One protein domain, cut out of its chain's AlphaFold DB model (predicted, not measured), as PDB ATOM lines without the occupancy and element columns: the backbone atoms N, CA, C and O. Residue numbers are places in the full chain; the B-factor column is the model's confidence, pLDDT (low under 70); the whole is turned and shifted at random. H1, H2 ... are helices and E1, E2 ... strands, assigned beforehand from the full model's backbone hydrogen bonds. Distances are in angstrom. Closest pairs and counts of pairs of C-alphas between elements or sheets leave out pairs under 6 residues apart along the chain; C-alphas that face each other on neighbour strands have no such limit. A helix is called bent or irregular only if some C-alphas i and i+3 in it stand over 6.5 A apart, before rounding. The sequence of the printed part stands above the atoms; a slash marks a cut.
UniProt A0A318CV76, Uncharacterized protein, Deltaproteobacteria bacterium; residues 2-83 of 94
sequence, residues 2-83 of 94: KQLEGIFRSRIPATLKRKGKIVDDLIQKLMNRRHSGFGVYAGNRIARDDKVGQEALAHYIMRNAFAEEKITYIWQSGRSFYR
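This is residues 2 to 83 of the 94 residues of an uncharacterized protein of Deltaproteobacteria bacterium (UniProt A0A318CV76). Picture a loose, open C. On one side H1 and the shorter H2 lie side by side; from there the long unnamed stretch of residues 32 to 50 leads away and folds back into H3, and H3 and the small strand hairpin of E1 and E2 follow each other in a row along the other side, making the longest axis, while the middle is empty. The printed part has 82 residues, with three named helices and then two named strands, in the order H1, H2, H3, E1, E2; E1 and E2 form an antiparallel sheet of two strands, and the class is mostly helix. The whole is loose, with a radius of gyration of the C-alphas of 17.0 A, and elongated, spanning 52 by 33 by 26 A.

Begin with H1, residues 2 to 18, and H2, residues 24 to 31. They only just touch, with 3 pairs of C-alphas within 8 A, the closest being those of Pro 13 and Ile 27, 6.3 A apart. They run opposite ways at a shallow tilt of 7 degrees and form a helical hairpin. Go on to H3, residues 51 to 62, which touches no helix and is apart from both H1 and H2. Past it, look at E1, residues 71 to 74, and E2, residues 79 to 82, a hairpin of antiparallel neighbours with 154 degrees between their directions. N 72 and O 81 are 2.9 A apart and N 81 and O 72 are 2.8 A apart, both within hydrogen-bond range. H1 and H2 are apart from both strands, and H3 is apart from E2. In H2 and H3 every O i to N i+4 pair is within hydrogen-bond range; in H1, 11 of 13 are.

Find C-alpha 2 at (-19.955, 31.605, -55.610); from there H1 runs 24.6 A to C-alpha 18. It is neither bent nor irregular, but only just: C-alphas 10 and 13 are 6.4 A apart. H2 runs 10.4 A, from Asp 24 to Met 31. Look next for C-alpha 51 at (-12.823, 22.051, -28.572), where H3 begins its 16.2 A. E1 goes from Ile 71 to Ile 74, and E2 from Arg 79 to C-alpha 82 at (-27.187, 51.586, -36.570).

The two C-alphas farthest apart are those of Asp 49 and Gln 76, at 52.4 A. The printed part has no cut. The link from H2 to H3 is long, with 19 residues; that from H3 to E1 is short, and the other two are tight. Residues 47 to 52, 58 to 65, of which 58 to 62 belong to H3, and 74 to 79 stand free. The mean pLDDT of the printed part is 87.0, and it is under 70 at residue 42 and residues 64 to 66.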
ATOM      1  N   LYS A   2     -18.849  30.804 -55.043       80.94
ATOM      2  CA  LYS A   2     -19.955  31.605 -55.610       80.94
ATOM      3  C   LYS A   2     -21.238  30.818 -55.904       80.94
ATOM      4  O   LYS A   2     -22.327  31.310 -55.635       80.94
ATOM      5  N   GLN A   3     -21.115  29.580 -56.381       84.94
ATOM      6  CA  GLN A   3     -22.266  28.691 -56.577       84.94
ATOM      7  C   GLN A   3     -22.992  28.385 -55.258       84.94
ATOM      8  O   GLN A   3     -24.216  28.441 -55.204       84.94
ATOM      9  N   LEU A   4     -22.250  28.141 -54.173       87.88
ATOM     10  CA  LEU A   4     -22.829  27.878 -52.856       87.88
ATOM     11  C   LEU A   4     -23.485  29.138 -52.263       87.88
ATOM     12  O   LEU A   4     -24.568  29.048 -51.690       87.88
ATOM     13  N   GLU A   5     -22.907  30.322 -52.489       90.31
ATOM     14  CA  GLU A   5     -23.571  31.599 -52.176       90.31
ATOM     15  C   GLU A   5     -24.909  31.744 -52.924       90.31
ATOM     16  O   GLU A   5     -25.894  32.183 -52.334       90.31
ATOM     17  N   GLY A   6     -24.966  31.352 -54.203       90.62
ATOM     18  CA  GLY A   6     -26.196  31.360 -55.005       90.62
ATOM     19  C   GLY A   6     -27.257  30.378 -54.497       90.62
ATOM     20  O   GLY A   6     -28.442  30.716 -54.418       90.62
ATOM     21  N   ILE A   7     -26.832  29.185 -54.068       92.06
ATOM     22  CA  ILE A   7     -27.716  28.199 -53.430       92.06
ATOM     23  C   ILE A   7     -28.288  28.763 -52.124       92.06
ATOM     24  O   ILE A   7     -29.494  28.677 -51.899       92.06
ATOM     25  N   PHE A   8     -27.467  29.386 -51.276       91.50
ATOM     26  CA  PHE A   8     -27.971  30.005 -50.049       91.50
ATOM     27  C   PHE A   8     -28.905  31.181 -50.331       91.50
ATOM     28  O   PHE A   8     -29.958  31.284 -49.699       91.50
ATOM     29  N   ARG A   9     -28.579  32.009 -51.331       92.25
ATOM     30  CA  ARG A   9     -29.416  33.141 -51.747       92.25
ATOM     31  C   ARG A   9     -30.822  32.724 -52.159       92.25
ATOM     32  O   ARG A   9     -31.761  33.444 -51.849       92.25
ATOM     33  N   SER A  10     -30.978  31.572 -52.804       92.56
ATOM     34  CA  SER A  10     -32.297  31.050 -53.176       92.56
ATOM     35  C   SER A  10     -32.978  30.289 -52.030       92.56
ATOM     36  O   SER A  10     -34.149  30.524 -51.736       92.56
ATOM     37  N   ARG A  11     -32.259  29.394 -51.339       94.62
ATOM     38  CA  ARG A  11     -32.865  28.458 -50.374       94.62
ATOM     39  C   ARG A  11     -33.183  29.063 -49.011       94.62
ATOM     40  O   ARG A  11     -34.181  28.664 -48.403       94.62
ATOM     41  N   ILE A  12     -32.353  29.975 -48.503       94.75
ATOM     42  CA  ILE A  12     -32.528  30.518 -47.149       94.75
ATOM     43  C   ILE A  12     -33.770  31.416 -47.071       94.75
ATOM     44  O   ILE A  12     -34.624  31.123 -46.230       94.75
ATOM     45  N   PRO A  13     -33.969  32.420 -47.951       94.75
ATOM     46  CA  PRO A  13     -35.184  33.233 -47.916       94.75
ATOM     47  C   PRO A  13     -36.453  32.398 -48.126       94.75
ATOM     48  O   PRO A  13     -37.410  32.549 -47.373       94.75
ATOM     49  N   ALA A  14     -36.438  31.443 -49.066       95.50
ATOM     50  CA  ALA A  14     -37.569  30.542 -49.299       95.50
ATOM     51  C   ALA A  14     -37.913  29.697 -48.060       95.50
ATOM     52  O   ALA A  14     -39.079  29.522 -47.707       95.50
ATOM     53  N   THR A  15     -36.894  29.199 -47.355       97.38
ATOM     54  CA  THR A  15     -37.080  28.438 -46.114       97.38
ATOM     55  C   THR A  15     -37.630  29.308 -44.988       97.38
ATOM     56  O   THR A  15     -38.519  28.868 -44.262       97.38
ATOM     57  N   LEU A  16     -37.140  30.539 -44.843       96.62
ATOM     58  CA  LEU A  16     -37.630  31.475 -43.833       96.62
ATOM     59  C   LEU A  16     -39.068  31.926 -44.119       96.62
ATOM     60  O   LEU A  16     -39.860  31.998 -43.181       96.62
ATOM     61  N   LYS A  17     -39.423  32.141 -45.392       96.88
ATOM     62  CA  LYS A  17     -40.801  32.422 -45.823       96.88
ATOM     63  C   LYS A  17     -41.736  31.278 -45.450       96.88
ATOM     64  O   LYS A  17     -42.742  31.500 -44.790       96.88
ATOM     65  N   ARG A  18     -41.365  30.040 -45.803       97.00
ATOM     66  CA  ARG A  18     -42.144  28.835 -45.467       97.00
ATOM     67  C   ARG A  18     -42.363  28.684 -43.959       97.00
ATOM     68  O   ARG A  18     -43.400  28.191 -43.542       97.00
ATOM     69  N   LYS A  19     -41.396  29.111 -43.142       97.44
ATOM     70  CA  LYS A  19     -41.489  29.107 -41.672       97.44
ATOM     71  C   LYS A  19     -42.201  30.339 -41.085       97.44
ATOM     72  O   LYS A  19     -42.199  30.491 -39.866       97.44
ATOM     73  N   GLY A  20     -42.726  31.245 -41.912       96.06
ATOM     74  CA  GLY A  20     -43.380  32.478 -41.464       96.06
ATOM     75  C   GLY A  20     -42.450  33.459 -40.742       96.06
ATOM     76  O   GLY A  20     -42.912  34.277 -39.956       96.06
ATOM     77  N   LYS A  21     -41.128  33.366 -40.948       96.62
ATOM     78  CA  LYS A  21     -40.139  34.214 -40.255       96.62
ATOM     79  C   LYS A  21     -39.860  35.533 -40.968       96.62
ATOM     80  O   LYS A  21     -39.328  36.444 -40.346       96.62
ATOM     81  N   ILE A  22     -40.179  35.622 -42.259       95.69
ATOM     82  CA  ILE A  22     -40.007  36.827 -43.075       95.69
ATOM     83  C   ILE A  22     -41.157  36.963 -44.074       95.69
ATOM     84  O   ILE A  22     -41.755  35.964 -44.476       95.69
ATOM     85  N   VAL A  23     -41.418  38.198 -44.500       95.50
ATOM     86  CA  VAL A  23     -42.444  38.554 -45.493       95.50
ATOM     87  C   VAL A  23     -41.835  38.794 -46.875       95.50
ATOM     88  O   VAL A  23     -40.629  39.019 -47.004       95.50
ATOM     89  N   ASP A  24     -42.674  38.794 -47.910       95.44
ATOM     90  CA  ASP A  24     -42.238  38.937 -49.303       95.44
ATOM     91  C   ASP A  24     -41.506  40.246 -49.604       95.44
ATOM     92  O   ASP A  24     -40.492  40.223 -50.302       95.44
ATOM     93  N   ASP A  25     -41.934  41.369 -49.022       95.19
ATOM     94  CA  ASP A  25     -41.244  42.657 -49.178       95.19
ATOM     95  C   ASP A  25     -39.774  42.581 -48.721       95.19
ATOM     96  O   ASP A  25     -38.858  43.057 -49.400       95.19
ATOM     97  N   LEU A  26     -39.517  41.896 -47.602       92.88
ATOM     98  CA  LEU A  26     -38.158  41.701 -47.104       92.88
ATOM     99  C   LEU A  26     -37.337  40.807 -48.045       92.88
ATOM    100  O   LEU A  26     -36.151  41.067 -48.257       92.88
ATOM    101  N   ILE A  27     -37.951  39.788 -48.648       94.38
ATOM    102  CA  ILE A  27     -37.285  38.919 -49.629       94.38
ATOM    103  C   ILE A  27     -36.894  39.721 -50.869       94.38
ATOM    104  O   ILE A  27     -35.741  39.645 -51.289       94.38
ATOM    105  N   GLN A  28     -37.798  40.542 -51.409       94.19
ATOM    106  CA  GLN A  28     -37.505  41.407 -52.558       94.19
ATOM    107  C   GLN A  28     -36.329  42.343 -52.264       94.19
ATOM    108  O   GLN A  28     -35.367  42.417 -53.032       94.19
ATOM    109  N   LYS A  29     -36.324  42.977 -51.085       91.62
ATOM    110  CA  LYS A  29     -35.203  43.817 -50.638       91.62
ATOM    111  C   LYS A  29     -33.884  43.050 -50.547       91.62
ATOM    112  O   LYS A  29     -32.841  43.609 -50.879       91.62
ATOM    113  N   LEU A  30     -33.891  41.793 -50.097       91.12
ATOM    114  CA  LEU A  30     -32.688  40.948 -50.049       91.12
ATOM    115  C   LEU A  30     -32.204  40.553 -51.454       91.12
ATOM    116  O   LEU A  30     -30.992  40.535 -51.700       91.12
ATOM    117  N   MET A  31     -33.134  40.287 -52.375       91.56
ATOM    118  CA  MET A  31     -32.855  39.889 -53.759       91.56
ATOM    119  C   MET A  31     -32.398  41.048 -54.655       91.56
ATOM    120  O   MET A  31     -31.636  40.814 -55.592       91.56
ATOM    121  N   ASN A  32     -32.752  42.290 -54.324       91.88
ATOM    122  CA  ASN A  32     -32.319  43.481 -55.065       91.88
ATOM    123  C   ASN A  32     -30.920  43.981 -54.667       91.88
ATOM    124  O   ASN A  32     -30.361  44.875 -55.301       91.88
ATOM    125  N   ARG A  33     -30.308  43.415 -53.619       88.19
ATOM    126  CA  ARG A  33     -28.930  43.765 -53.243       88.19
ATOM    127  C   ARG A  33     -27.946  43.291 -54.311       88.19
ATOM    128  O   ARG A  33     -27.988  42.126 -54.701       88.19
ATOM    129  N   ARG A  34     -26.985  44.159 -54.662       85.06
ATOM    130  CA  ARG A  34     -25.865  43.882 -55.589       85.06
ATOM    131  C   ARG A  34     -25.060  42.629 -55.223       85.06
ATOM    132  O   ARG A  34     -24.544  41.946 -56.099       85.06
ATOM    133  N   HIS A  35     -24.924  42.339 -53.932       84.81
ATOM    134  CA  HIS A  35     -24.222  41.156 -53.441       84.81
ATOM    135  C   HIS A  35     -25.209  40.134 -52.883       84.81
ATOM    136  O   HIS A  35     -26.260  40.500 -52.356       84.81
ATOM    137  N   SER A  36     -24.828  38.853 -52.949       84.25
ATOM    138  CA  SER A  36     -25.640  37.718 -52.488       84.25
ATOM    139  C   SER A  36     -26.117  37.870 -51.039       84.25
ATOM    140  O   SER A  36     -27.175  37.352 -50.692       84.25
ATOM    141  N   GLY A  37     -25.349  38.593 -50.216       85.38
ATOM    142  CA  GLY A  37     -25.543  38.698 -48.772       85.38
ATOM    143  C   GLY A  37     -24.974  37.504 -48.004       85.38
ATOM    144  O   GLY A  37     -24.967  37.531 -46.779       85.38
ATOM    145  N   PHE A  38     -24.459  36.495 -48.712       88.06
ATOM    146  CA  PHE A  38     -23.861  35.295 -48.142       88.06
ATOM    147  C   PHE A  38     -22.363  35.290 -48.431       88.06
ATOM    148  O   PHE A  38     -21.949  35.473 -49.575       88.06
ATOM    149  N   GLY A  39     -21.560  35.072 -47.392       83.75
ATOM    150  CA  GLY A  39     -20.138  34.777 -47.513       83.75
ATOM    151  C   GLY A  39     -19.914  33.312 -47.175       83.75
ATOM    152  O   GLY A  39     -20.275  32.876 -46.086       83.75
ATOM    153  N   VAL A  40     -19.343  32.550 -48.105       79.62
ATOM    154  CA  VAL A  40     -18.968  31.158 -47.852       79.62
ATOM    155  C   VAL A  40     -17.468  31.112 -47.604       79.62
ATOM    156  O   VAL A  40     -16.678  31.377 -48.507       79.62
ATOM    157  N   TYR A  41     -17.087  30.753 -46.383       79.19
ATOM    158  CA  TYR A  41     -15.705  30.503 -45.998       79.19
ATOM    159  C   TYR A  41     -15.516  28.999 -45.781       79.19
ATOM    160  O   TYR A  41     -16.230  28.399 -44.985       79.19
ATOM    161  N   ALA A  42     -14.570  28.392 -46.498       69.75
ATOM    162  CA  ALA A  42     -14.139  27.006 -46.274       69.75
ATOM    163  C   ALA A  42     -12.617  26.929 -46.126       69.75
ATOM    164  O   ALA A  42     -11.999  26.014 -46.658       69.75
ATOM    165  N   GLY A  43     -12.023  27.927 -45.464       76.00
ATOM    166  CA  GLY A  43     -10.627  27.856 -45.039       76.00
ATOM    167  C   GLY A  43     -10.481  26.867 -43.883       76.00
ATOM    168  O   GLY A  43     -10.876  25.710 -44.009       76.00
ATOM    169  N   ASN A  44      -9.950  27.313 -42.747       78.50
ATOM    170  CA  ASN A  44      -9.678  26.428 -41.613       78.50
ATOM    171  C   ASN A  44     -10.958  25.715 -41.151       78.50
ATOM    172  O   ASN A  44     -11.872  26.336 -40.604       78.50
ATOM    173  N   ARG A  45     -11.032  24.406 -41.419       81.44
ATOM    174  CA  ARG A  45     -12.120  23.552 -40.948       81.44
ATOM    175  C   ARG A  45     -11.923  23.313 -39.461       81.44
ATOM    176  O   ARG A  45     -10.871  22.841 -39.052       81.44
ATOM    177  N   ILE A  46     -12.956  23.609 -38.683       86.12
ATOM    178  CA  ILE A  46     -13.012  23.236 -37.271       86.12
ATOM    179  C   ILE A  46     -13.292  21.733 -37.229       86.12
ATOM    180  O   ILE A  46     -14.322  21.280 -37.739       86.12
ATOM    181  N   ALA A  47     -12.349  20.959 -36.694       87.12
ATOM    182  CA  ALA A  47     -12.511  19.519 -36.544       87.12
ATOM    183  C   ALA A  47     -13.574  19.198 -35.479       87.12
ATOM    184  O   ALA A  47     -13.915  20.021 -34.626       87.12
ATOM    185  N   ARG A  48     -14.135  17.984 -35.525       85.44
ATOM    186  CA  ARG A  48     -15.194  17.569 -34.586       85.44
ATOM    187  C   ARG A  48     -14.696  17.486 -33.138       85.44
ATOM    188  O   ARG A  48     -15.489  17.603 -32.209       85.44
ATOM    189  N   ASP A  49     -13.407  17.277 -32.957       93.31
ATOM    190  CA  ASP A  49     -12.693  17.150 -31.691       93.31
ATOM    191  C   ASP A  49     -11.924  18.424 -31.295       93.31
ATOM    192  O   ASP A  49     -11.408  18.508 -30.180       93.31
ATOM    193  N   ASP A  50     -11.911  19.451 -32.150       91.81
ATOM    194  CA  ASP A  50     -11.306  20.752 -31.855       91.81
ATOM    195  C   ASP A  50     -12.206  21.579 -30.922       91.81
ATOM    196  O   ASP A  50     -13.015  22.409 -31.352       91.81
ATOM    197  N   LYS A  51     -12.062  21.342 -29.613       93.56
ATOM    198  CA  LYS A  51     -12.823  22.051 -28.572       93.56
ATOM    199  C   LYS A  51     -12.588  23.563 -28.602       93.56
ATOM    200  O   LYS A  51     -13.534  24.320 -28.407       93.56
ATOM    201  N   VAL A  52     -11.361  24.002 -28.887       93.44
ATOM    202  CA  VAL A  52     -10.997  25.428 -28.908       93.44
ATOM    203  C   VAL A  52     -11.664  26.130 -30.092       93.44
ATOM    204  O   VAL A  52     -12.272  27.190 -29.929       93.44
ATOM    205  N   GLY A  53     -11.618  25.521 -31.279       90.31
ATOM    206  CA  GLY A  53     -12.303  26.031 -32.465       90.31
ATOM    207  C   GLY A  53     -13.824  26.067 -32.299       90.31
ATOM    208  O   GLY A  53     -14.470  27.034 -32.710       90.31
ATOM    209  N   GLN A  54     -14.407  25.054 -31.652       91.44
ATOM    210  CA  GLN A  54     -15.841  25.014 -31.348       91.44
ATOM    211  C   GLN A  54     -16.265  26.107 -30.368       91.44
ATOM    212  O   GLN A  54     -17.267  26.780 -30.612       91.44
ATOM    213  N   GLU A  55     -15.501  26.324 -29.298       91.44
ATOM    214  CA  GLU A  55     -15.767  27.383 -28.324       91.44
ATOM    215  C   GLU A  55     -15.666  28.774 -28.969       91.44
ATOM    216  O   GLU A  55     -16.566  29.603 -28.819       91.44
ATOM    217  N   ALA A  56     -14.630  29.013 -29.778       88.81
ATOM    218  CA  ALA A  56     -14.484  30.260 -30.523       88.81
ATOM    219  C   ALA A  56     -15.667  30.511 -31.479       88.81
ATOM    220  O   ALA A  56     -16.160  31.640 -31.581       88.81
ATOM    221  N   LEU A  57     -16.160  29.465 -32.153       87.25
ATOM    222  CA  LEU A  57     -17.344  29.551 -33.008       87.25
ATOM    223  C   LEU A  57     -18.618  29.827 -32.198       87.25
ATOM    224  O   LEU A  57     -19.422  30.665 -32.606       87.25
ATOM    225  N   ALA A  58     -18.798  29.170 -31.053       87.19
ATOM    226  CA  ALA A  58     -19.935  29.409 -30.170       87.19
ATOM    227  C   ALA A  58     -19.955  30.865 -29.688       87.19
ATOM    228  O   ALA A  58     -20.974  31.541 -29.826       87.19
ATOM    229  N   HIS A  59     -18.817  31.393 -29.228       87.12
ATOM    230  CA  HIS A  59     -18.680  32.806 -28.878       87.12
ATOM    231  C   HIS A  59     -18.979  33.733 -30.057       87.12
ATOM    232  O   HIS A  59     -19.630  34.760 -29.877       87.12
ATOM    233  N   TYR A  60     -18.553  33.381 -31.272       84.38
ATOM    234  CA  TYR A  60     -18.866  34.163 -32.466       84.38
ATOM    235  C   TYR A  60     -20.373  34.208 -32.764       84.38
ATOM    236  O   TYR A  60     -20.889  35.276 -33.087       84.38
ATOM    237  N   ILE A  61     -21.074  33.077 -32.637       82.94
ATOM    238  CA  ILE A  61     -22.527  32.977 -32.858       82.94
ATOM    239  C   ILE A  61     -23.300  33.715 -31.760       82.94
ATOM    240  O   ILE A  61     -24.252  34.432 -32.060       82.94
ATOM    241  N   MET A  62     -22.895  33.542 -30.498       79.19
ATOM    242  CA  MET A  62     -23.538  34.170 -29.339       79.19
ATOM    243  C   MET A  62     -23.245  35.664 -29.235       79.19
ATOM    244  O   MET A  62     -23.961  36.388 -28.546       79.19
ATOM    245  N   ARG A  63     -22.194  36.151 -29.901       79.62
ATOM    246  CA  ARG A  63     -21.860  37.569 -29.901       79.62
ATOM    247  C   ARG A  63     -23.047  38.366 -30.430       79.62
ATOM    248  O   ARG A  63     -23.459  38.192 -31.575       79.62
ATOM    249  N   ASN A  64     -23.518  39.313 -29.618       69.00
ATOM    250  CA  ASN A  64     -24.501  40.303 -30.034       69.00
ATOM    251  C   ASN A  64     -24.064  40.942 -31.362       69.00
ATOM    252  O   ASN A  64     -23.060  41.658 -31.436       69.00
ATOM    253  N   ALA A  65     -24.814  40.646 -32.429       67.25
ATOM    254  CA  ALA A  65     -24.526  41.129 -33.781       67.25
ATOM    255  C   ALA A  65     -24.601  42.665 -33.870       67.25
ATOM    256  O   ALA A  65     -23.992  43.281 -34.751       67.25
ATOM    257  N   PHE A  66     -25.314  43.273 -32.921       65.81
ATOM    258  CA  PHE A  66     -25.475  44.705 -32.762       65.81
ATOM    259  C   PHE A  66     -25.122  45.076 -31.329       65.81
ATOM    260  O   PHE A  66     -25.572  44.431 -30.389       65.81
ATOM    261  N   ALA A  67     -24.308  46.113 -31.175       74.69
ATOM    262  CA  ALA A  67     -24.122  46.731 -29.875       74.69
ATOM    263  C   ALA A  67     -25.273  47.721 -29.671       74.69
ATOM    264  O   ALA A  67     -25.482  48.583 -30.533       74.69
ATOM    265  N   GLU A  68     -26.042  47.553 -28.599       74.06
ATOM    266  CA  GLU A  68     -27.233  48.361 -28.323       74.06
ATOM    267  C   GLU A  68     -26.881  49.848 -28.242       74.06
ATOM    268  O   GLU A  68     -27.574  50.675 -28.833       74.06
ATOM    269  N   GLU A  69     -25.710  50.185 -27.688       80.19
ATOM    270  CA  GLU A  69     -25.220  51.563 -27.601       80.19
ATOM    271  C   GLU A  69     -24.962  52.230 -28.970       80.19
ATOM    272  O   GLU A  69     -24.693  53.429 -29.053       80.19
ATOM    273  N   LYS A  70     -25.030  51.465 -30.068       79.81
ATOM    274  CA  LYS A  70     -24.860  51.948 -31.450       79.81
ATOM    275  C   LYS A  70     -26.174  52.065 -32.217       79.81
ATOM    276  O   LYS A  70     -26.133  52.426 -33.399       79.81
ATOM    277  N   ILE A  71     -27.309  51.751 -31.592       85.00
ATOM    278  CA  ILE A  71     -28.645  51.906 -32.167       85.00
ATOM    279  C   ILE A  71     -29.222  53.243 -31.691       85.00
ATOM    280  O   ILE A  71     -29.350  53.494 -30.500       85.00
ATOM    281  N   THR A  72     -29.586  54.120 -32.624       87.06
ATOM    282  CA  THR A  72     -30.269  55.386 -32.328       87.06
ATOM    283  C   THR A  72     -31.680  55.343 -32.893       87.06
ATOM    284  O   THR A  72     -31.853  55.179 -34.102       87.06
ATOM    285  N   TYR A  73     -32.687  55.498 -32.034       85.94
ATOM    286  CA  TYR A  73     -34.087  55.581 -32.445       85.94
ATOM    287  C   TYR A  73     -34.494  57.034 -32.718       85.94
ATOM    288  O   TYR A  73     -34.213  57.926 -31.921       85.94
ATOM    289  N   ILE A  74     -35.162  57.274 -33.845       86.81
ATOM    290  CA  ILE A  74     -35.698  58.580 -34.232       86.81
ATOM    291  C   ILE A  74     -37.211  58.556 -34.040       86.81
ATOM    292  O   ILE A  74     -37.955  58.137 -34.934       86.81
ATOM    293  N   TRP A  75     -37.654  59.063 -32.888       83.38
ATOM    294  CA  TRP A  75     -39.059  59.104 -32.470       83.38
ATOM    295  C   TRP A  75     -39.997  59.697 -33.523       83.38
ATOM    296  O   TRP A  75     -41.043  59.126 -33.800       83.38
ATOM    297  N   GLN A  76     -39.581  60.779 -34.185       82.69
ATOM    298  CA  GLN A  76     -40.384  61.481 -35.193       82.69
ATOM    299  C   GLN A  76     -40.703  60.645 -36.443       82.69
ATOM    300  O   GLN A  76     -41.664  60.941 -37.142       82.69
ATOM    301  N   SER A  77     -39.898  59.625 -36.755       85.31
ATOM    302  CA  SER A  77     -40.043  58.836 -37.990       85.31
ATOM    303  C   SER A  77     -40.323  57.353 -37.752       85.31
ATOM    304  O   SER A  77     -40.526  56.614 -38.715       85.31
ATOM    305  N   GLY A  78     -40.291  56.899 -36.495       83.94
ATOM    306  CA  GLY A  78     -40.412  55.484 -36.146       83.94
ATOM    307  C   GLY A  78     -39.247  54.610 -36.632       83.94
ATOM    308  O   GLY A  78     -39.399  53.400 -36.778       83.94
ATOM    309  N   ARG A  79     -38.088  55.206 -36.955       83.31
ATOM    310  CA  ARG A  79     -36.936  54.506 -37.554       83.31
ATOM    311  C   ARG A  79     -35.774  54.401 -36.579       83.31
ATOM    312  O   ARG A  79     -35.522  55.312 -35.799       83.31
ATOM    313  N   SER A  80     -35.002  53.328 -36.700       81.25
ATOM    314  CA  SER A  80     -33.736  53.129 -35.988       81.25
ATOM    315  C   SER A  80     -32.546  53.170 -36.950       81.25
ATOM    316  O   SER A  80     -32.577  52.517 -37.995       81.25
ATOM    317  N   PHE A  81     -31.469  53.860 -36.575       82.38
ATOM    318  CA  PHE A  81     -30.190  53.853 -37.290       82.38
ATOM    319  C   PHE A  81     -29.124  53.107 -36.491       82.38
ATOM    320  O   PHE A  81     -28.976  53.328 -35.293       82.38
ATOM    321  N   TYR A  82     -28.345  52.257 -37.164       82.06
ATOM    322  CA  TYR A  82     -27.187  51.586 -36.570       82.06
ATOM    323  C   TYR A  82     -25.881  52.239 -37.036       82.06
ATOM    324  O   TYR A  82     -25.575  52.252 -38.233       82.06
ATOM    325  N   ARG A  83     -25.083  52.763 -36.099       76.19
ATOM    326  CA  ARG A  83     -23.804  53.427 -36.392       76.19
ATOM    327  C   ARG A  83     -22.645  52.429 -36.342       76.19
ATOM    328  O   ARG A  83     -22.133  52.090 -35.277       76.19
TER     329      ARG A  83